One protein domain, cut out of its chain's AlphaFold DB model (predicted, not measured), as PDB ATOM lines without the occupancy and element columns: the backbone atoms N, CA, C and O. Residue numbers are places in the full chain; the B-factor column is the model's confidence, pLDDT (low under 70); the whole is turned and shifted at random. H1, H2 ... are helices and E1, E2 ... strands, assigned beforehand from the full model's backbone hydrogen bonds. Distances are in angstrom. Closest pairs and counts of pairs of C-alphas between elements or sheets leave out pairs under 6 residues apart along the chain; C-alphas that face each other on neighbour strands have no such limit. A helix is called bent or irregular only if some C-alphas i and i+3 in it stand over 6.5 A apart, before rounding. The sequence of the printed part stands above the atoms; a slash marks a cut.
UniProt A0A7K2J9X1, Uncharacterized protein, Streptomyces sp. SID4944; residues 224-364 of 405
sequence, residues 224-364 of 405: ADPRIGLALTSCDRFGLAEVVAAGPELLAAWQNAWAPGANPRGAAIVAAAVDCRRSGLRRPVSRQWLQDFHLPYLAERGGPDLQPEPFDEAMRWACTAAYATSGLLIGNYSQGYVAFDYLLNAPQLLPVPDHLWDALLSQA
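What this domain is: This is residues 224 to 364 of the 405 residues of an uncharacterized protein of Streptomyces sp. SID4944 (UniProt A0A7K2J9X1). H4 runs through the core, and H3, H5, H7, H8, H9 and the small hairpin of E1 and E2 pack around it, the long helices crossing it at steep angles. H3 leads from this body to H1 and H2 at one end, while short H6 lies at the opposite end. The printed part has 141 residues, with nine named helices and two named strands in the order H1 H2 H3 H4 H5 H6 H7 E1 E2 H8 H9; the class is mostly helix, and the sheet E1 - E2 is antiparallel. The whole is compact, with a radius of gyration of the C-alphas of 14.3 A and spans of 41 by 33 by 30 A.

Where its parts are: Find C-alpha 226 at (174.054, 219.270, 235.828), where H1, residues 226 to 232, begins. H2 follows at residues 235 to 238, then H3 at 240 to 257, 25.6 A long, with a kink of 38 degrees near residue 247. Look next for H4, residues 264 to 278, 20.7 A, starting at C-alpha 264 at (160.790, 223.179, 210.342), and H5, residues 287 to 300, 21.2 A. H3 and H5 are only just irregular: C-alphas 245 and 248, and C-alphas 293 and 296, are 7.0 A apart. H6 is residues 303 to 306, H7 311 to 319, E1 329 to 332, E2 336 to 339 and H8 341 to 345. H9, residues 354 to 363, ends at C-alpha 363 at (185.304, 227.398, 204.617).

How they stand to each other: Start at the hub, H4, which touches five helices. It touches H5 at a steep tilt of 69 degrees, only just short of perpendicular, closest at the C-alphas of Ile 269 and His 294, 4.9 A. Its residues 265 to 270 touch H7, closest at the C-alphas of Gly 266 and Ala 314, 4.1 A. Its residues 274 to 278 touch H8, closest at the C-alphas of Val 274 and Leu 344, 5.8 A; residues 272 to 276 touch H9, closest at those of Cys 276 and Leu 360, 7.2 A. Residues 254 to 257 of H3 touch H4, closest at the C-alphas of Ala 257 and Pro 264, 5.3 A; residues 240 to 244 touch H1, closest at those of Leu 240 and Ala 231, 4.9 A. H2 and H3, and likewise H6 and H4, are close but not clearly touching, with 1 pair of C-alphas within 8 A each. In the hairpin E1 and E2, N 330 and O 338 are within hydrogen-bond range at 2.8 A. Every O i to N i+4 pair is within range in H1, H4 and H7, against 12 of 14 in H3, 7 of 10 in H5, 5 of 6 in H9 and 0 of 1 in H8, where 2 of 2 O i to N i+3 pairs are; H2 and H6 are too short for such a pair.

The domain as a whole: The two C-alphas farthest apart, those of Ala 224 and Pro 304, are 43.2 A apart. The printed part has no cut, and no link is long. Look for low confidence at residues 322 to 325, with pLDDT under 70; the mean of the printed part is 90.6.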
ATOM      1  N   ALA A 224     177.873 219.967 240.770       91.06
ATOM      2  CA  ALA A 224     177.435 218.580 240.650       91.06
ATOM      3  C   ALA A 224     175.982 218.451 240.154       91.06
ATOM      4  O   ALA A 224     175.626 217.422 239.582       91.06
ATOM      5  N   ASP A 225     175.141 219.478 240.349       91.81
ATOM      6  CA  ASP A 225     173.843 219.546 239.677       91.81
ATOM      7  C   ASP A 225     174.078 219.922 238.204       91.81
ATOM      8  O   ASP A 225     174.545 221.033 237.925       91.81
ATOM      9  N   PRO A 226     173.724 219.055 237.237       88.56
ATOM     10  CA  PRO A 226     174.054 219.270 235.828       88.56
ATOM     11  C   PRO A 226     173.442 220.555 235.257       88.56
ATOM     12  O   PRO A 226     173.991 221.143 234.326       88.56
ATOM     13  N   ARG A 227     172.331 221.033 235.832       90.00
ATOM     14  CA  ARG A 227     171.667 222.274 235.409       90.00
ATOM     15  C   ARG A 227     172.488 223.490 235.827       90.00
ATOM     16  O   ARG A 227     172.601 224.443 235.061       90.00
ATOM     17  N   ILE A 228     173.080 223.445 237.022       92.94
ATOM     18  CA  ILE A 228     173.974 224.493 237.524       92.94
ATOM     19  C   ILE A 228     175.318 224.435 236.800       92.94
ATOM     20  O   ILE A 228     175.793 225.475 236.349       92.94
ATOM     21  N   GLY A 229     175.888 223.239 236.613       91.19
ATOM     22  CA  GLY A 229     177.121 223.043 235.848       91.19
ATOM     23  C   GLY A 229     177.029 223.627 234.432       91.19
ATOM     24  O   GLY A 229     177.859 224.446 234.044       91.19
ATOM     25  N   LEU A 230     175.963 223.305 233.688       88.00
ATOM     26  CA  LEU A 230     175.705 223.868 232.355       88.00
ATOM     27  C   LEU A 230     175.537 225.396 232.370       88.00
ATOM     28  O   LEU A 230     175.989 226.111 231.468       88.00
ATOM     29  N   ALA A 231     174.856 225.920 233.385       90.06
ATOM     30  CA  ALA A 231     174.643 227.351 233.501       90.06
ATOM     31  C   ALA A 231     175.945 228.103 233.831       90.06
ATOM     32  O   ALA A 231     176.150 229.199 233.311       90.06
ATOM     33  N   LEU A 232     176.853 227.500 234.606       91.12
ATOM     34  CA  LEU A 232     178.187 228.035 234.904       91.12
ATOM     35  C   LEU A 232     179.083 228.124 233.663       91.12
ATOM     36  O   LEU A 232     179.807 229.103 233.515       91.12
ATOM     37  N   THR A 233     179.004 227.181 232.717       86.38
ATOM     38  CA  THR A 233     179.806 227.265 231.475       86.38
ATOM     39  C   THR A 233     179.354 228.382 230.529       86.38
ATOM     40  O   THR A 233     180.052 228.714 229.569       86.38
ATOM     41  N   SER A 234     178.167 228.940 230.776       79.94
ATOM     42  CA  SER A 234     177.451 229.836 229.859       79.94
ATOM     43  C   SER A 234     177.099 231.185 230.514       79.94
ATOM     44  O   SER A 234     176.512 232.069 229.877       79.94
ATOM     45  N   CYS A 235     177.453 231.372 231.794       76.94
ATOM     46  CA  CYS A 235     176.972 232.482 232.619       76.94
ATOM     47  C   CYS A 235     177.494 233.850 232.169       76.94
ATOM     48  O   CYS A 235     176.780 234.843 232.314       76.94
ATOM     49  N   ASP A 236     178.679 233.910 231.560       73.62
ATOM     50  CA  ASP A 236     179.254 235.158 231.042       73.62
ATOM     51  C   ASP A 236     178.447 235.742 229.876       73.62
ATOM     52  O   ASP A 236     178.439 236.960 229.662       73.62
ATOM     53  N   ARG A 237     177.742 234.889 229.125       73.25
ATOM     54  CA  ARG A 237     176.915 235.304 227.987       73.25
ATOM     55  C   ARG A 237     175.474 235.590 228.400       73.25
ATOM     56  O   ARG A 237     174.968 236.676 228.112       73.25
ATOM     57  N   PHE A 238     174.837 234.652 229.100       72.94
ATOM     58  CA  PHE A 238     173.386 234.672 229.331       72.94
ATOM     59  C   PHE A 238     172.997 234.929 230.795       72.94
ATOM     60  O   PHE A 238     171.905 235.393 231.076       72.94
ATOM     61  N   GLY A 239     173.906 234.749 231.750       83.25
ATOM     62  CA  GLY A 239     173.572 234.762 233.175       83.25
ATOM     63  C   GLY A 239     172.992 233.421 233.630       83.25
ATOM     64  O   GLY A 239     172.244 232.757 232.917       83.25
ATOM     65  N   LEU A 240     173.356 233.001 234.841       90.50
ATOM     66  CA  LEU A 240     173.108 231.637 235.313       90.50
ATOM     67  C   LEU A 240     171.607 231.316 235.408       90.50
ATOM     68  O   LEU A 240     171.144 230.308 234.881       90.50
ATOM     69  N   ALA A 241     170.829 232.209 236.027       90.38
ATOM     70  CA  ALA A 241     169.384 232.030 236.182       90.38
ATOM     71  C   ALA A 241     168.635 231.969 234.837       90.38
ATOM     72  O   ALA A 241     167.638 231.260 234.728       90.38
ATOM     73  N   GLU A 242     169.128 232.674 233.815       87.50
ATOM     74  CA  GLU A 242     168.533 232.664 232.479       87.50
ATOM     75  C   GLU A 242     168.706 231.315 231.796       87.50
ATOM     76  O   GLU A 242     167.736 230.780 231.270       87.50
ATOM     77  N   VAL A 243     169.905 230.730 231.860       88.44
ATOM     78  CA  VAL A 243     170.173 229.408 231.275       88.44
ATOM     79  C   VAL A 243     169.264 228.348 231.893       88.44
ATOM     80  O   VAL A 243     168.646 227.569 231.172       88.44
ATOM     81  N   VAL A 244     169.133 228.366 233.222       89.94
ATOM     82  CA  VAL A 244     168.307 227.406 233.965       89.94
ATOM     83  C   VAL A 244     166.813 227.564 233.657       89.94
ATOM     84  O   VAL A 244     166.103 226.566 233.580       89.94
ATOM     85  N   ALA A 245     166.331 228.800 233.495       87.38
ATOM     86  CA  ALA A 245     164.910 229.086 233.297       87.38
ATOM     87  C   ALA A 245     164.454 228.996 231.831       87.38
ATOM     88  O   ALA A 245     163.370 228.492 231.560       87.38
ATOM     89  N   ALA A 246     165.247 229.512 230.886       84.94
ATOM     90  CA  ALA A 246     164.859 229.613 229.477       84.94
ATOM     91  C   ALA A 246     165.200 228.353 228.666       84.94
ATOM     92  O   ALA A 246     164.532 228.063 227.676       84.94
ATOM     93  N   GLY A 247     166.221 227.597 229.081       87.06
ATOM     94  CA  GLY A 247     166.704 226.412 228.370       87.06
ATOM     95  C   GLY A 247     165.631 225.377 228.029       87.06
ATOM     96  O   GLY A 247     165.482 225.062 226.846       87.06
ATOM     97  N   PRO A 248     164.849 224.884 229.010       87.06
ATOM     98  CA  PRO A 248     163.809 223.885 228.762       87.06
ATOM     99  C   PRO A 248     162.747 224.339 227.753       87.06
ATOM    100  O   PRO A 248     162.370 223.580 226.862       87.06
ATOM    101  N   GLU A 249     162.280 225.589 227.855       87.56
ATOM    102  CA  GLU A 249     161.266 226.124 226.938       87.56
ATOM    103  C   GLU A 249     161.824 226.297 225.524       87.56
ATOM    104  O   GLU A 249     161.166 225.917 224.556       87.56
ATOM    105  N   LEU A 250     163.049 226.811 225.392       90.25
ATOM    106  CA  LEU A 250     163.724 226.934 224.102       90.25
ATOM    107  C   LEU A 250     163.941 225.557 223.459       90.25
ATOM    108  O   LEU A 250     163.640 225.374 222.281       90.25
ATOM    109  N   LEU A 251     164.384 224.558 224.224       91.25
ATOM    110  CA  LEU A 251     164.538 223.196 223.716       91.25
ATOM    111  C   LEU A 251     163.197 222.612 223.242       91.25
ATOM    112  O   LEU A 251     163.129 222.052 222.146       91.25
ATOM    113  N   ALA A 252     162.125 222.788 224.019       90.88
ATOM    114  CA  ALA A 252     160.788 222.347 223.632       90.88
ATOM    115  C   ALA A 252     160.283 223.076 222.374       90.88
ATOM    116  O   ALA A 252     159.737 222.445 221.469       90.88
ATOM    117  N   ALA A 253     160.500 224.391 222.274       92.50
ATOM    118  CA  ALA A 253     160.151 225.177 221.093       92.50
ATOM    119  C   ALA A 253     160.891 224.675 219.846       92.50
ATOM    120  O   ALA A 253     160.276 224.522 218.791       92.50
ATOM    121  N   TRP A 254     162.181 224.355 219.971       95.00
ATOM    122  CA  TRP A 254     162.969 223.790 218.878       95.00
ATOM    123  C   TRP A 254     162.484 222.398 218.458       95.00
ATOM    124  O   TRP A 254     162.350 222.130 217.266       95.00
ATOM    125  N   GLN A 255     162.164 221.523 219.413       94.25
ATOM    126  CA  GLN A 255     161.619 220.191 219.125       94.25
ATOM    127  C   GLN A 255     160.265 220.275 218.412       94.25
ATOM    128  O   GLN A 255     160.060 219.612 217.397       94.25
ATOM    129  N   ASN A 256     159.364 221.125 218.908       94.75
ATOM    130  CA  ASN A 256     158.028 221.309 218.341       94.75
ATOM    131  C   ASN A 256     158.060 221.957 216.952       94.75
ATOM    132  O   ASN A 256     157.165 221.722 216.143       94.75
ATOM    133  N   ALA A 257     159.093 222.747 216.651       96.25
ATOM    134  CA  ALA A 257     159.240 223.417 215.366       96.25
ATOM    135  C   ALA A 257     159.395 222.454 214.182       96.25
ATOM    136  O   ALA A 257     159.062 222.833 213.065       96.25
ATOM    137  N   TRP A 258     159.821 221.208 214.415       96.69
ATOM    138  CA  TRP A 258     159.893 220.175 213.377       96.69
ATOM    139  C   TRP A 258     158.527 219.677 212.880       96.69
ATOM    140  O   TRP A 258     158.480 218.960 211.883       96.69
ATOM    141  N   ALA A 259     157.421 220.017 213.554       95.88
ATOM    142  CA  ALA A 259     156.089 219.618 213.113       95.88
ATOM    143  C   ALA A 259     155.733 220.235 211.740       95.88
ATOM    144  O   ALA A 259     156.089 221.390 211.482       95.88
ATOM    145  N   PRO A 260     155.000 219.512 210.866       95.12
ATOM    146  CA  PRO A 260     154.574 220.053 209.580       95.12
ATOM    147  C   PRO A 260     153.791 221.364 209.725       95.12
ATOM    148  O   PRO A 260     152.853 221.443 210.519       95.12
ATOM    149  N   GLY A 261     154.174 222.388 208.961       90.75
ATOM    150  CA  GLY A 261     153.554 223.717 208.989       90.75
ATOM    151  C   GLY A 261     153.863 224.558 210.236       90.75
ATOM    152  O   GLY A 261     153.268 225.622 210.393       90.75
ATOM    153  N   ALA A 262     154.758 224.101 211.124       94.88
ATOM    154  CA  ALA A 262     155.256 224.894 212.247       94.88
ATOM    155  C   ALA A 262     156.423 225.801 211.807       94.88
ATOM    156  O   ALA A 262     156.191 226.801 211.141       94.88
ATOM    157  N   ASN A 263     157.669 225.480 212.186       97.38
ATOM    158  CA  ASN A 263     158.870 226.217 211.756       97.38
ATOM    159  C   ASN A 263     160.023 225.251 211.406       97.38
ATOM    160  O   ASN A 263     161.115 225.348 211.985       97.38
ATOM    161  N   PRO A 264     159.807 224.241 210.541       98.06
ATOM    162  CA  PRO A 264     160.790 223.179 210.342       98.06
ATOM    163  C   PRO A 264     162.061 223.685 209.652       98.06
ATOM    164  O   PRO A 264     163.137 223.136 209.897       98.06
ATOM    165  N   ARG A 265     161.999 224.759 208.844       98.38
ATOM    166  CA  ARG A 265     163.228 225.376 208.319       98.38
ATOM    167  C   ARG A 265     164.005 226.058 209.437       98.38
ATOM    168  O   ARG A 265     165.218 225.883 209.514       98.38
ATOM    169  N   GLY A 266     163.330 226.788 210.317       97.75
ATOM    170  CA  GLY A 266     163.922 227.394 211.504       97.75
ATOM    171  C   GLY A 266     164.593 226.349 212.385       97.75
ATOM    172  O   GLY A 266     165.737 226.531 212.801       97.75
ATOM    173  N   ALA A 267     163.935 225.209 212.600       97.50
ATOM    174  CA  ALA A 267     164.494 224.096 213.356       97.50
ATOM    175  C   ALA A 267     165.777 223.532 212.716       97.50
ATOM    176  O   ALA A 267     166.747 223.260 213.429       97.50
ATOM    177  N   ALA A 268     165.815 223.421 211.385       97.94
ATOM    178  CA  ALA A 268     167.000 223.002 210.637       97.94
ATOM    179  C   ALA A 268     168.152 224.018 210.724       97.94
ATOM    180  O   ALA A 268     169.311 223.634 210.875       97.94
ATOM    181  N   ILE A 269     167.846 225.318 210.679       98.31
ATOM    182  CA  ILE A 269     168.834 226.392 210.854       98.31
ATOM    183  C   ILE A 269     169.446 226.332 212.259       98.31
ATOM    184  O   ILE A 269     170.664 226.425 212.408       98.31
ATOM    185  N   VAL A 270     168.616 226.148 213.290       97.56
ATOM    186  CA  VAL A 270     169.083 226.003 214.677       97.56
ATOM    187  C   VAL A 270     169.963 224.762 214.823       97.56
ATOM    188  O   VAL A 270     171.023 224.857 215.438       97.56
ATOM    189  N   ALA A 271     169.597 223.637 214.198       97.12
ATOM    190  CA  ALA A 271     170.421 222.424 214.180       97.12
ATOM    191  C   ALA A 271     171.804 222.671 213.565       97.12
ATOM    192  O   ALA A 271     172.818 222.358 214.186       97.12
ATOM    193  N   ALA A 272     171.853 223.321 212.399       97.44
ATOM    194  CA  ALA A 272     173.111 223.673 211.752       97.44
ATOM    195  C   ALA A 272     173.976 224.595 212.629       97.44
ATOM    196  O   ALA A 272     175.182 224.380 212.741       97.44
ATOM    197  N   ALA A 273     173.381 225.592 213.291       96.88
ATOM    198  CA  ALA A 273     174.101 226.490 214.195       96.88
ATOM    199  C   ALA A 273     174.659 225.765 215.433       96.88
ATOM    200  O   ALA A 273     175.813 225.985 215.813       96.88
ATOM    201  N   VAL A 274     173.850 224.893 216.047       96.25
ATOM    202  CA  VAL A 274     174.248 224.037 217.175       96.25
ATOM    203  C   VAL A 274     175.431 223.167 216.770       96.25
ATOM    204  O   VAL A 274     176.447 223.141 217.468       96.25
ATOM    205  N   ASP A 275     175.356 222.520 215.611       96.81
ATOM    206  CA  ASP A 275     176.404 221.607 215.180       96.81
ATOM    207  C   ASP A 275     177.659 222.328 214.666       96.81
ATOM    208  O   ASP A 275     178.759 221.806 214.847       96.81
ATOM    209  N   CYS A 276     177.560 223.560 214.148       96.12
ATOM    210  CA  CYS A 276     178.738 224.398 213.885       96.12
ATOM    211  C   CYS A 276     179.523 224.647 215.178       96.12
ATOM    212  O   CYS A 276     180.745 224.496 215.223       96.12
ATOM    213  N   ARG A 277     178.812 224.968 216.265       92.44
ATOM    214  CA  ARG A 277     179.418 225.192 217.579       92.44
ATOM    215  C   ARG A 277     179.998 223.903 218.163       92.44
ATOM    216  O   ARG A 277     181.130 223.918 218.640       92.44
ATOM    217  N   ARG A 278     179.265 222.784 218.075       93.56
ATOM    218  CA  ARG A 278     179.731 221.444 218.496       93.56
ATOM    219  C   ARG A 278     180.883 220.913 217.641       93.56
ATOM    220  O   ARG A 278     181.586 220.010 218.079       93.56
ATOM    221  N   SER A 279     181.093 221.477 216.451       94.69
ATOM    222  CA  SER A 279     182.260 221.203 215.606       94.69
ATOM    223  C   SER A 279     183.504 221.987 216.030       94.69
ATOM    224  O   SER A 279     184.590 221.695 215.555       94.69
ATOM    225  N   GLY A 280     183.377 222.957 216.939       90.12
ATOM    226  CA  GLY A 280     184.502 223.734 217.458       90.12
ATOM    227  C   GLY A 280     184.597 225.151 216.910       90.12
ATOM    228  O   GLY A 280     185.449 225.902 217.375       90.12
ATOM    229  N   LEU A 281     183.691 225.577 216.021       91.56
ATOM    230  CA  LEU A 281     183.637 226.976 215.597       91.56
ATOM    231  C   LEU A 281     183.343 227.869 216.813       91.56
ATOM    232  O   LEU A 281     182.307 227.719 217.466       91.56
ATOM    233  N   ARG A 282     184.261 228.780 217.156       85.31
ATOM    234  CA  ARG A 282     184.106 229.679 218.315       85.31
ATOM    235  C   ARG A 282     183.422 230.990 217.992       85.31
ATOM    236  O   ARG A 282     182.670 231.496 218.827       85.31
ATOM    237  N   ARG A 283     183.683 231.532 216.808       88.75
ATOM    238  CA  ARG A 283     183.031 232.756 216.351       88.75
ATOM    239  C   ARG A 283     181.570 232.500 215.966       88.75
ATOM    240  O   ARG A 283     181.199 231.360 215.675       88.75
ATOM    241  N   PRO A 284     180.733 233.547 215.931       91.75
ATOM    242  CA  PRO A 284     179.375 233.421 215.426       91.75
ATOM    243  C   PRO A 284     179.334 232.944 213.963       91.75
ATOM    244  O   PRO A 284     180.165 233.330 213.135       91.75
ATOM    245  N   VAL A 285     178.337 232.119 213.642       94.56
ATOM    246  CA  VAL A 285     178.086 231.592 212.294       94.56
ATOM    247  C   VAL A 285     177.458 232.690 211.437       94.56
ATOM    248  O   VAL A 285     176.540 233.382 211.879       94.56
ATOM    249  N   SER A 286     177.921 232.874 210.201       95.00
ATOM    250  CA  SER A 286     177.334 233.877 209.305       95.00
ATOM    251  C   SER A 286     175.927 233.464 208.846       95.00
ATOM    252  O   SER A 286     175.602 232.278 208.781       95.00
ATOM    253  N   ARG A 287     175.079 234.434 208.468       95.31
ATOM    254  CA  ARG A 287     173.761 234.120 207.874       95.31
ATOM    255  C   ARG A 287     173.894 233.257 206.621       95.31
ATOM    256  O   ARG A 287     173.072 232.372 206.420       95.31
ATOM    257  N   GLN A 288     174.915 233.531 205.808       94.88
ATOM    258  CA  GLN A 288     175.177 232.786 204.581       94.88
ATOM    259  C   GLN A 288     175.490 231.321 204.894       94.88
ATOM    260  O   GLN A 288     174.862 230.434 204.339       94.88
ATOM    261  N   TRP A 289     176.358 231.063 205.873       95.56
ATOM    262  CA  TRP A 289     176.675 229.698 206.298       95.56
ATOM    263  C   TRP A 289     175.448 228.962 206.830       95.56
ATOM    264  O   TRP A 289     175.222 227.810 206.479       95.56
ATOM    265  N   LEU A 290     174.595 229.627 207.615       96.75
ATOM    266  CA  LEU A 290     173.327 229.031 208.047       96.75
ATOM    267  C   LEU A 290     172.401 228.702 206.865       96.75
ATOM    268  O   LEU A 290     171.742 227.661 206.862       96.75
ATOM    269  N   GLN A 291     172.363 229.564 205.847       96.06
ATOM    270  CA  GLN A 291     171.618 229.310 204.619       96.06
ATOM    271  C   GLN A 291     172.166 228.095 203.861       96.06
ATOM    272  O   GLN A 291     171.376 227.269 203.409       96.06
ATOM    273  N   ASP A 292     173.485 227.940 203.797       94.81
ATOM    274  CA  ASP A 292     174.139 226.850 203.072       94.81
ATOM    275  C   ASP A 292     174.032 225.508 203.821       94.81
ATOM    276  O   ASP A 292     173.842 224.456 203.212       94.81
ATOM    277  N   PHE A 293     174.106 225.529 205.154       96.12
ATOM    278  CA  PHE A 293     174.254 224.322 205.971       96.12
ATOM    279  C   PHE A 293     172.941 223.679 206.432       96.12
ATOM    280  O   PHE A 293     172.946 222.506 206.801       96.12
ATOM    281  N   HIS A 294     171.815 224.401 206.438       97.06
ATOM    282  CA  HIS A 294     170.567 223.880 207.017       97.06
ATOM    283  C   HIS A 294     169.814 222.878 206.125       97.06
ATOM    284  O   HIS A 294     169.039 222.070 206.636       97.06
ATOM    285  N   LEU A 295     169.991 222.929 204.798       96.56
ATOM    286  CA  LEU A 295     169.167 222.154 203.861       96.56
ATOM    287  C   LEU A 295     169.248 220.629 204.067       96.56
ATOM    288  O   LEU A 295     168.186 220.004 204.055       96.56
ATOM    289  N   PRO A 296     170.428 220.017 204.303       96.88
ATOM    290  CA  PRO A 296     170.508 218.582 204.579       96.88
ATOM    291  C   PRO A 296     169.708 218.159 205.820       96.88
ATOM    292  O   PRO A 296     168.949 217.198 205.742       96.88
ATOM    293  N   TYR A 297     169.761 218.930 206.916       96.44
ATOM    294  CA  TYR A 297     168.970 218.651 208.127       96.44
ATOM    295  C   TYR A 297     167.467 218.645 207.845       96.44
ATOM    296  O   TYR A 297     166.728 217.807 208.361       96.44
ATOM    297  N   LEU A 298     167.006 219.598 207.030       96.50
ATOM    298  CA  LEU A 298     165.604 219.673 206.640       96.50
ATOM    299  C   LEU A 298     165.214 218.469 205.773       96.50
ATOM    300  O   LEU A 298     164.162 217.876 206.000       96.50
ATOM    301  N   ALA A 299     166.063 218.088 204.815       96.56
ATOM    302  CA  ALA A 299     165.830 216.950 203.929       96.56
ATOM    303  C   ALA A 299     165.734 215.621 204.698       96.56
ATOM    304  O   ALA A 299     164.790 214.864 204.478       96.56
ATOM    305  N   GLU A 300     166.635 215.375 205.652       94.44
ATOM    306  CA  GLU A 300     166.642 214.163 206.489       94.44
ATOM    307  C   GLU A 300     165.373 213.996 207.339       94.44
ATOM    308  O   GLU A 300     164.997 212.880 207.694       94.44
ATOM    309  N   ARG A 301     164.690 215.100 207.663       92.38
ATOM    310  CA  ARG A 301     163.478 215.115 208.497       92.38
ATOM    311  C   ARG A 301     162.167 215.080 207.707       92.38
ATOM    312  O   ARG A 301     161.110 215.030 208.330       92.38
ATOM    313  N   GLY A 302     162.219 215.086 206.373       92.62
ATOM    314  CA  GLY A 302     161.038 215.048 205.496       92.62
ATOM    315  C   GLY A 302     160.983 216.170 204.456       92.62
ATOM    316  O   GLY A 302     160.131 216.154 203.573       92.62
ATOM    317  N   GLY A 303     161.900 217.138 204.517       94.81
ATOM    318  CA  GLY A 303     162.089 218.125 203.459       94.81
ATOM    319  C   GLY A 303     160.815 218.930 203.156       94.81
ATOM    320  O   GLY A 303     160.263 219.558 204.065       94.81
ATOM    321  N   PRO A 304     160.342 218.946 201.893       94.19
ATOM    322  CA  PRO A 304     159.120 219.650 201.501       94.19
ATOM    323  C   PRO A 304     157.846 219.199 202.227       94.19
ATOM    324  O   PRO A 304     156.957 220.027 202.421       94.19
ATOM    325  N   ASP A 305     157.756 217.939 202.668       95.56
ATOM    326  CA  ASP A 305     156.544 217.396 203.308       95.56
ATOM    327  C   ASP A 305     156.252 218.059 204.662       95.56
ATOM    328  O   ASP A 305     155.109 218.092 205.123       95.56
ATOM    329  N   LEU A 306     157.275 218.657 205.280       95.50
ATOM    330  CA  LEU A 306     157.130 219.440 206.503       95.50
ATOM    331  C   LEU A 306     156.549 220.841 206.256       95.50
ATOM    332  O   LEU A 306     156.272 221.549 207.217       95.50
ATOM    333  N   GLN A 307     156.338 221.256 205.003       96.44
ATOM    334  CA  GLN A 307     155.858 222.597 204.637       96.44
ATOM    335  C   GLN A 307     156.729 223.720 205.239       96.44
ATOM    336  O   GLN A 307     156.242 224.536 206.022       96.44
ATOM    337  N   PRO A 308     158.035 223.758 204.907       97.31
ATOM    338  CA  PRO A 308     158.961 224.725 205.477       97.31
ATOM    339  C   PRO A 308     158.651 226.162 205.067       97.31
ATOM    340  O   PRO A 308     158.494 226.475 203.886       97.31
ATOM    341  N   GLU A 309     158.680 227.044 206.058       98.19
ATOM    342  CA  GLU A 309     158.546 228.486 205.922       98.19
ATOM    343  C   GLU A 309     159.711 229.103 205.116       98.19
ATOM    344  O   GLU A 309     160.775 228.484 204.964       98.19
ATOM    345  N   PRO A 310     159.565 230.327 204.569       97.88
ATOM    346  CA  PRO A 310     160.659 231.038 203.913       97.88
ATOM    347  C   PRO A 310     161.849 231.287 204.850       97.88
ATOM    348  O   PRO A 310     161.684 231.517 206.046       97.88
ATOM    349  N   PHE A 311     163.067 231.325 204.302       97.25
ATOM    350  CA  PHE A 311     164.301 231.475 205.091       97.25
ATOM    351  C   PHE A 311     164.308 232.705 206.014       97.25
ATOM    352  O   PHE A 311     164.741 232.624 207.162       97.25
ATOM    353  N   ASP A 312     163.787 233.838 205.549       96.19
ATOM    354  CA  ASP A 312     163.752 235.070 206.344       96.19
ATOM    355  C   ASP A 312     162.776 234.991 207.519       96.19
ATOM    356  O   ASP A 312     162.997 235.624 208.552       96.19
ATOM    357  N   GLU A 313     161.706 234.215 207.372       97.06
ATOM    358  CA  GLU A 313     160.764 233.927 208.448       97.06
ATOM    359  C   GLU A 313     161.365 232.956 209.458       97.06
ATOM    360  O   GLU A 313     161.357 233.258 210.651       97.06
ATOM    361  N   ALA A 314     162.008 231.896 208.969       97.38
ATOM    362  CA  ALA A 314     162.756 230.942 209.778       97.38
ATOM    363  C   ALA A 314     163.829 231.629 210.644       97.38
ATOM    364  O   ALA A 314     163.924 231.383 211.847       97.38
ATOM    365  N   MET A 315     164.609 232.549 210.061       96.25
ATOM    366  CA  MET A 315     165.616 233.331 210.792       96.25
ATOM    367  C   MET A 315     164.985 234.255 211.837       96.25
ATOM    368  O   MET A 315     165.510 234.374 212.946       96.25
ATOM    369  N   ARG A 316     163.859 234.906 211.512       94.31
ATOM    370  CA  ARG A 316     163.126 235.759 212.461       94.31
ATOM    371  C   ARG A 316     162.624 234.950 213.645       94.31
ATOM    372  O   ARG A 316     162.809 235.373 214.781       94.31
ATOM    373  N   TRP A 317     162.020 233.796 213.374       95.25
ATOM    374  CA  TRP A 317     161.543 232.878 214.396       95.25
ATOM    375  C   TRP A 317     162.697 232.403 215.286       95.25
ATOM    376  O   TRP A 317     162.635 232.576 216.500       95.25
ATOM    377  N   ALA A 318     163.798 231.928 214.695       95.62
ATOM    378  CA  ALA A 318     164.952 231.424 215.441       95.62
ATOM    379  C   ALA A 318     165.594 232.489 216.352       95.62
ATOM    380  O   ALA A 318     166.110 232.162 217.420       95.62
ATOM    381  N   CYS A 319     165.542 233.764 215.953       92.44
ATOM    382  CA  CYS A 319     166.060 234.888 216.738       92.44
ATOM    383  C   CYS A 319     165.019 235.525 217.675       92.44
ATOM    384  O   CYS A 319     165.358 236.433 218.436       92.44
ATOM    385  N   THR A 320     163.750 235.110 217.614       89.62
ATOM    386  CA  THR A 320     162.701 235.666 218.475       89.62
ATOM    387  C   THR A 320     162.939 235.202 219.906       89.62
ATOM    388  O   THR A 320     163.033 234.009 220.178       89.62
ATOM    389  N   ALA A 321     163.064 236.155 220.828       77.50
ATOM    390  CA  ALA A 321     163.402 235.848 222.208       77.50
ATOM    391  C   ALA A 321     162.240 235.170 222.953       77.50
ATOM    392  O   ALA A 321     161.144 235.728 223.037       77.50
ATOM    393  N   ALA A 322     162.520 234.033 223.589       67.31
ATOM    394  CA  ALA A 322     161.699 233.501 224.668       67.31
ATOM    395  C   ALA A 322     161.912 234.344 225.937       67.31
ATOM    396  O   ALA A 322     163.001 234.881 226.186       67.31
ATOM    397  N   TYR A 323     160.845 234.539 226.716       62.59
ATOM    398  CA  TYR A 323     160.830 235.371 227.931       62.59
ATOM    399  C   TYR A 323     161.482 236.768 227.795       62.59
ATOM    400  O   TYR A 323     161.917 237.357 228.787       62.59
ATOM    401  N   ALA A 324     161.536 237.325 226.579       59.38
ATOM    402  CA  ALA A 324     162.180 238.600 226.250       59.38
ATOM    403  C   ALA A 324     163.699 238.682 226.540       59.38
ATOM    404  O   ALA A 324     164.212 239.788 226.717       59.38
ATOM    405  N   THR A 325     164.420 237.552 226.604       64.06
ATOM    406  CA  THR A 325     165.881 237.542 226.874       64.06
ATOM    407  C   THR A 325     166.712 236.808 225.832       64.06
ATOM    408  O   THR A 325     167.595 237.434 225.249       64.06
ATOM    409  N   SER A 326     166.401 235.545 225.528       73.94
ATOM    410  CA  SER A 326     167.183 234.736 224.583       73.94
ATOM    411  C   SER A 326     166.300 234.022 223.570       73.94
ATOM    412  O   SER A 326     165.265 233.463 223.922       73.94
ATOM    413  N   GLY A 327     166.703 234.061 222.299       86.75
ATOM    414  CA  GLY A 327     166.154 233.207 221.244       86.75
ATOM    415  C   GLY A 327     166.944 231.906 221.119       86.75
ATOM    416  O   GLY A 327     167.945 231.707 221.808       86.75
ATOM    417  N   LEU A 328     166.526 231.037 220.199       92.69
ATOM    418  CA  LEU A 328     167.290 229.834 219.843       92.69
ATOM    419  C   LEU A 328     168.650 230.203 219.242       92.69
ATOM    420  O   LEU A 328     169.651 229.537 219.509       92.69
ATOM    421  N   LEU A 329     168.670 231.290 218.468       93.00
ATOM    422  CA  LEU A 329     169.860 231.942 217.941       93.00
ATOM    423  C   LEU A 329     169.960 233.370 218.463       93.00
ATOM    424  O   LEU A 329     168.971 234.098 218.553       93.00
ATOM    425  N   ILE A 330     171.184 233.780 218.766       87.44
ATOM    426  CA  ILE A 330     171.498 235.085 219.337       87.44
ATOM    427  C   ILE A 330     172.570 235.730 218.479       87.44
ATOM    428  O   ILE A 330     173.595 235.121 218.178       87.44
ATOM    429  N   GLY A 331     172.320 236.968 218.074       84.12
ATOM    430  CA  GLY A 331     173.202 237.704 217.185       84.12
ATOM    431  C   GLY A 331     172.421 238.494 216.149       84.12
ATOM    432  O   GLY A 331     171.234 238.776 216.312       84.12
ATOM    433  N   ASN A 332     173.111 238.904 215.095       79.94
ATOM    434  CA  ASN A 332     172.531 239.706 214.027       79.94
ATOM    435  C   ASN A 332     173.301 239.494 212.722       79.94
ATOM    436  O   ASN A 332     174.360 238.875 212.697       79.94
ATOM    437  N   TYR A 333     172.786 240.067 211.634       74.06
ATOM    438  CA  TYR A 333     173.372 239.904 210.305       74.06
ATOM    439  C   TYR A 333     174.855 240.310 210.227       74.06
ATOM    440  O   TYR A 333     175.624 239.644 209.546       74.06
ATOM    441  N   SER A 334     175.258 241.374 210.934       76.25
ATOM    442  CA  SER A 334     176.626 241.914 210.879       76.25
ATOM    443  C   SER A 334     177.633 241.161 211.748       76.25
ATOM    444  O   SER A 334     178.811 241.114 211.414       76.25
ATOM    445  N   GLN A 335     177.179 240.577 212.858       83.31
ATOM    446  CA  GLN A 335     178.042 239.897 213.828       83.31
ATOM    447  C   GLN A 335     177.967 238.372 213.735       83.31
ATOM    448  O   GLN A 335     178.759 237.701 214.385       83.31
ATOM    449  N   GLY A 336     177.039 237.831 212.942       90.44
ATOM    450  CA  GLY A 336     176.716 236.410 212.897       90.44
ATOM    451  C   GLY A 336     175.819 235.974 214.058       90.44
ATOM    452  O   GLY A 336     175.313 236.794 214.827       90.44
ATOM    453  N   TYR A 337     175.606 234.665 214.158       93.31
ATOM    454  CA  TYR A 337     174.642 234.031 215.051       93.31
ATOM    455  C   TYR A 337     175.299 232.927 215.879       93.31
ATOM    456  O   TYR A 337     176.112 232.149 215.380       93.31
ATOM    457  N   VAL A 338     174.916 232.841 217.147       89.75
ATOM    458  CA  VAL A 338     175.349 231.810 218.093       89.75
ATOM    459  C   VAL A 338     174.110 231.094 218.613       89.75
ATOM    460  O   VAL A 338     173.131 231.747 218.974       89.75
ATOM    461  N   ALA A 339     174.137 229.763 218.645       91.31
ATOM    462  CA  ALA A 339     173.073 228.987 219.271       91.31
ATOM    463  C   ALA A 339     173.076 229.189 220.791       91.31
ATOM    464  O   ALA A 339     174.136 229.317 221.403       91.31
ATOM    465  N   PHE A 340     171.896 229.196 221.407       88.56
ATOM    466  CA  PHE A 340     171.792 229.242 222.860       88.56
ATOM    467  C   PHE A 340     172.501 228.025 223.478       88.56
ATOM    468  O   PHE A 340     172.203 226.889 223.116       88.56
ATOM    469  N   ASP A 341     173.446 228.251 224.400       84.38
ATOM    470  CA  ASP A 341     174.395 227.215 224.858       84.38
ATOM    471  C   ASP A 341     173.708 225.981 225.467       84.38
ATOM    472  O   ASP A 341     174.233 224.870 225.394       84.38
ATOM    473  N   TYR A 342     172.504 226.161 226.018       86.50
ATOM    474  CA  TYR A 342     171.677 225.063 226.516       86.50
ATOM    475  C   TYR A 342     171.419 223.991 225.451       86.50
ATOM    476  O   TYR A 342     171.427 222.796 225.738       86.50
ATOM    477  N   LEU A 343     171.234 224.418 224.199       90.25
ATOM    478  CA  LEU A 343     170.917 223.541 223.078       90.25
ATOM    479  C   LEU A 343     172.096 222.652 222.682       90.25
ATOM    480  O   LEU A 343     171.869 221.623 222.064       90.25
ATOM    481  N   LEU A 344     173.335 223.013 223.041       88.62
ATOM    482  CA  LEU A 344     174.543 222.255 222.689       88.62
ATOM    483  C   LEU A 344     174.650 220.924 223.441       88.62
ATOM    484  O   LEU A 344     175.339 220.015 222.982       88.62
ATOM    485  N   ASN A 345     173.973 220.824 224.587       83.69
ATOM    486  CA  ASN A 345     174.009 219.673 225.489       83.69
ATOM    487  C   ASN A 345     172.657 218.953 225.568       83.69
ATOM    488  O   ASN A 345     172.410 218.193 226.504       83.69
ATOM    489  N   ALA A 346     171.762 219.191 224.603       84.75
ATOM    490  CA  ALA A 346     170.467 218.527 224.586       84.75
ATOM    491  C   ALA A 346     170.642 216.991 224.475       84.75
ATOM    492  O   ALA A 346     171.436 216.509 223.664       84.75
ATOM    493  N   PRO A 347     169.887 216.190 225.250       74.06
ATOM    494  CA  PRO A 347     170.131 214.748 225.385       74.06
ATOM    495  C   PRO A 347     169.858 213.941 224.107       74.06
ATOM    496  O   PRO A 347     170.272 212.793 223.995       74.06
ATOM    497  N   GLN A 348     169.138 214.521 223.147       79.88
ATOM    498  CA  GLN A 348     168.678 213.857 221.921       79.88
ATOM    499  C   GLN A 348     169.547 214.198 220.703       79.88
ATOM    500  O   GLN A 348     169.180 213.874 219.573       79.88
ATOM    501  N   LEU A 349     170.668 214.895 220.903       87.12
ATOM    502  CA  LEU A 349     171.529 215.301 219.801       87.12
ATOM    503  C   LEU A 349     172.267 214.103 219.214       87.12
ATOM    504  O   LEU A 349     172.981 213.378 219.908       87.12
ATOM    505  N   LEU A 350     172.159 213.960 217.898       89.25
ATOM    506  CA  LEU A 350     172.970 213.025 217.135       89.25
ATOM    507  C   LEU A 350     174.425 213.528 217.043       89.25
ATOM    508  O   LEU A 350     174.707 214.706 217.313       89.25
ATOM    509  N   PRO A 351     175.390 212.656 216.700       91.44
ATOM    510  CA  PRO A 351     176.726 213.097 216.325       91.44
ATOM    511  C   PRO A 351     176.659 214.134 215.199       91.44
ATOM    512  O   PRO A 351     175.865 213.976 214.279       91.44
ATOM    513  N   VAL A 352     177.519 215.160 215.259       94.75
ATOM    514  CA  VAL A 352     177.653 216.147 214.174       94.75
ATOM    515  C   VAL A 352     177.840 215.419 212.834       94.75
ATOM    516  O   VAL A 352     178.828 214.674 212.722       94.75
ATOM    517  N   PRO A 353     176.968 215.645 211.836       95.12
ATOM    518  CA  PRO A 353     177.008 214.926 210.571       95.12
ATOM    519  C   PRO A 353     178.224 215.322 209.724       95.12
ATOM    520  O   PRO A 353     178.712 216.454 209.802       95.12
ATOM    521  N   ASP A 354     178.723 214.384 208.912       94.25
ATOM    522  CA  ASP A 354     179.928 214.584 208.088       94.25
ATOM    523  C   ASP A 354     179.744 215.726 207.086       94.25
ATOM    524  O   ASP A 354     180.604 216.596 206.985       94.25
ATOM    525  N   HIS A 355     178.567 215.822 206.454       94.06
ATOM    526  CA  HIS A 355     178.282 216.882 205.484       94.06
ATOM    527  C   HIS A 355     178.449 218.292 206.075       94.06
ATOM    528  O   HIS A 355     178.853 219.211 205.366       94.06
ATOM    529  N   LEU A 356     178.127 218.491 207.362       96.38
ATOM    530  CA  LEU A 356     178.318 219.779 208.021       96.38
ATOM    531  C   LEU A 356     179.793 219.987 208.336       96.38
ATOM    532  O   LEU A 356     180.319 221.063 208.080       96.38
ATOM    533  N   TRP A 357     180.437 218.972 208.913       96.50
ATOM    534  CA  TRP A 357     181.844 219.047 209.282       96.50
ATOM    535  C   TRP A 357     182.719 219.413 208.080       96.50
ATOM    536  O   TRP A 357     183.513 220.349 208.165       96.50
ATOM    537  N   ASP A 358     182.518 218.732 206.954       95.38
ATOM    538  CA  ASP A 358     183.289 218.937 205.730       95.38
ATOM    539  C   ASP A 358     183.010 220.314 205.118       95.38
ATOM    540  O   ASP A 358     183.939 221.050 204.767       95.38
ATOM    541  N   ALA A 359     181.733 220.713 205.048       94.94
ATOM    542  CA  ALA A 359     181.346 222.027 204.543       94.94
ATOM    543  C   ALA A 359     181.920 223.160 205.407       94.94
ATOM    544  O   ALA A 359     182.444 224.138 204.868       94.94
ATOM    545  N   LEU A 360     181.887 223.004 206.731       95.62
ATOM    546  CA  LEU A 360     182.454 223.955 207.680       95.62
ATOM    547  C   LEU A 360     183.978 224.031 207.546       95.62
ATOM    548  O   LEU A 360     184.515 225.126 207.412       95.62
ATOM    549  N   LEU A 361     184.675 222.891 207.518       95.94
ATOM    550  CA  LEU A 361     186.136 222.839 207.419       95.94
ATOM    551  C   LEU A 361     186.653 223.425 206.095       95.94
ATOM    552  O   LEU A 361     187.690 224.093 206.063       95.94
ATOM    553  N   SER A 362     185.919 223.220 204.997       93.56
ATOM    554  CA  SER A 362     186.279 223.785 203.692       93.56
ATOM    555  C   SER A 362     186.320 225.320 203.709       93.56
ATOM    556  O   SER A 362     187.189 225.924 203.075       93.56
ATOM    557  N   GLN A 363     185.450 225.945 204.506       91.12
ATOM    558  CA  GLN A 363     185.304 227.398 204.617       91.12
ATOM    559  C   GLN A 363     185.949 227.988 205.883       91.12
ATOM    560  O   GLN A 363     185.943 229.205 206.057       91.12
ATOM    561  N   ALA A 364     186.482 227.149 206.774       91.44
ATOM    562  CA  ALA A 364     187.082 227.571 208.033       91.44
ATOM    563  C   ALA A 364     188.367 228.379 207.804       91.44
ATOM    564  O   ALA A 364     189.226 228.000 207.003       91.44
TER     565      ALA A 364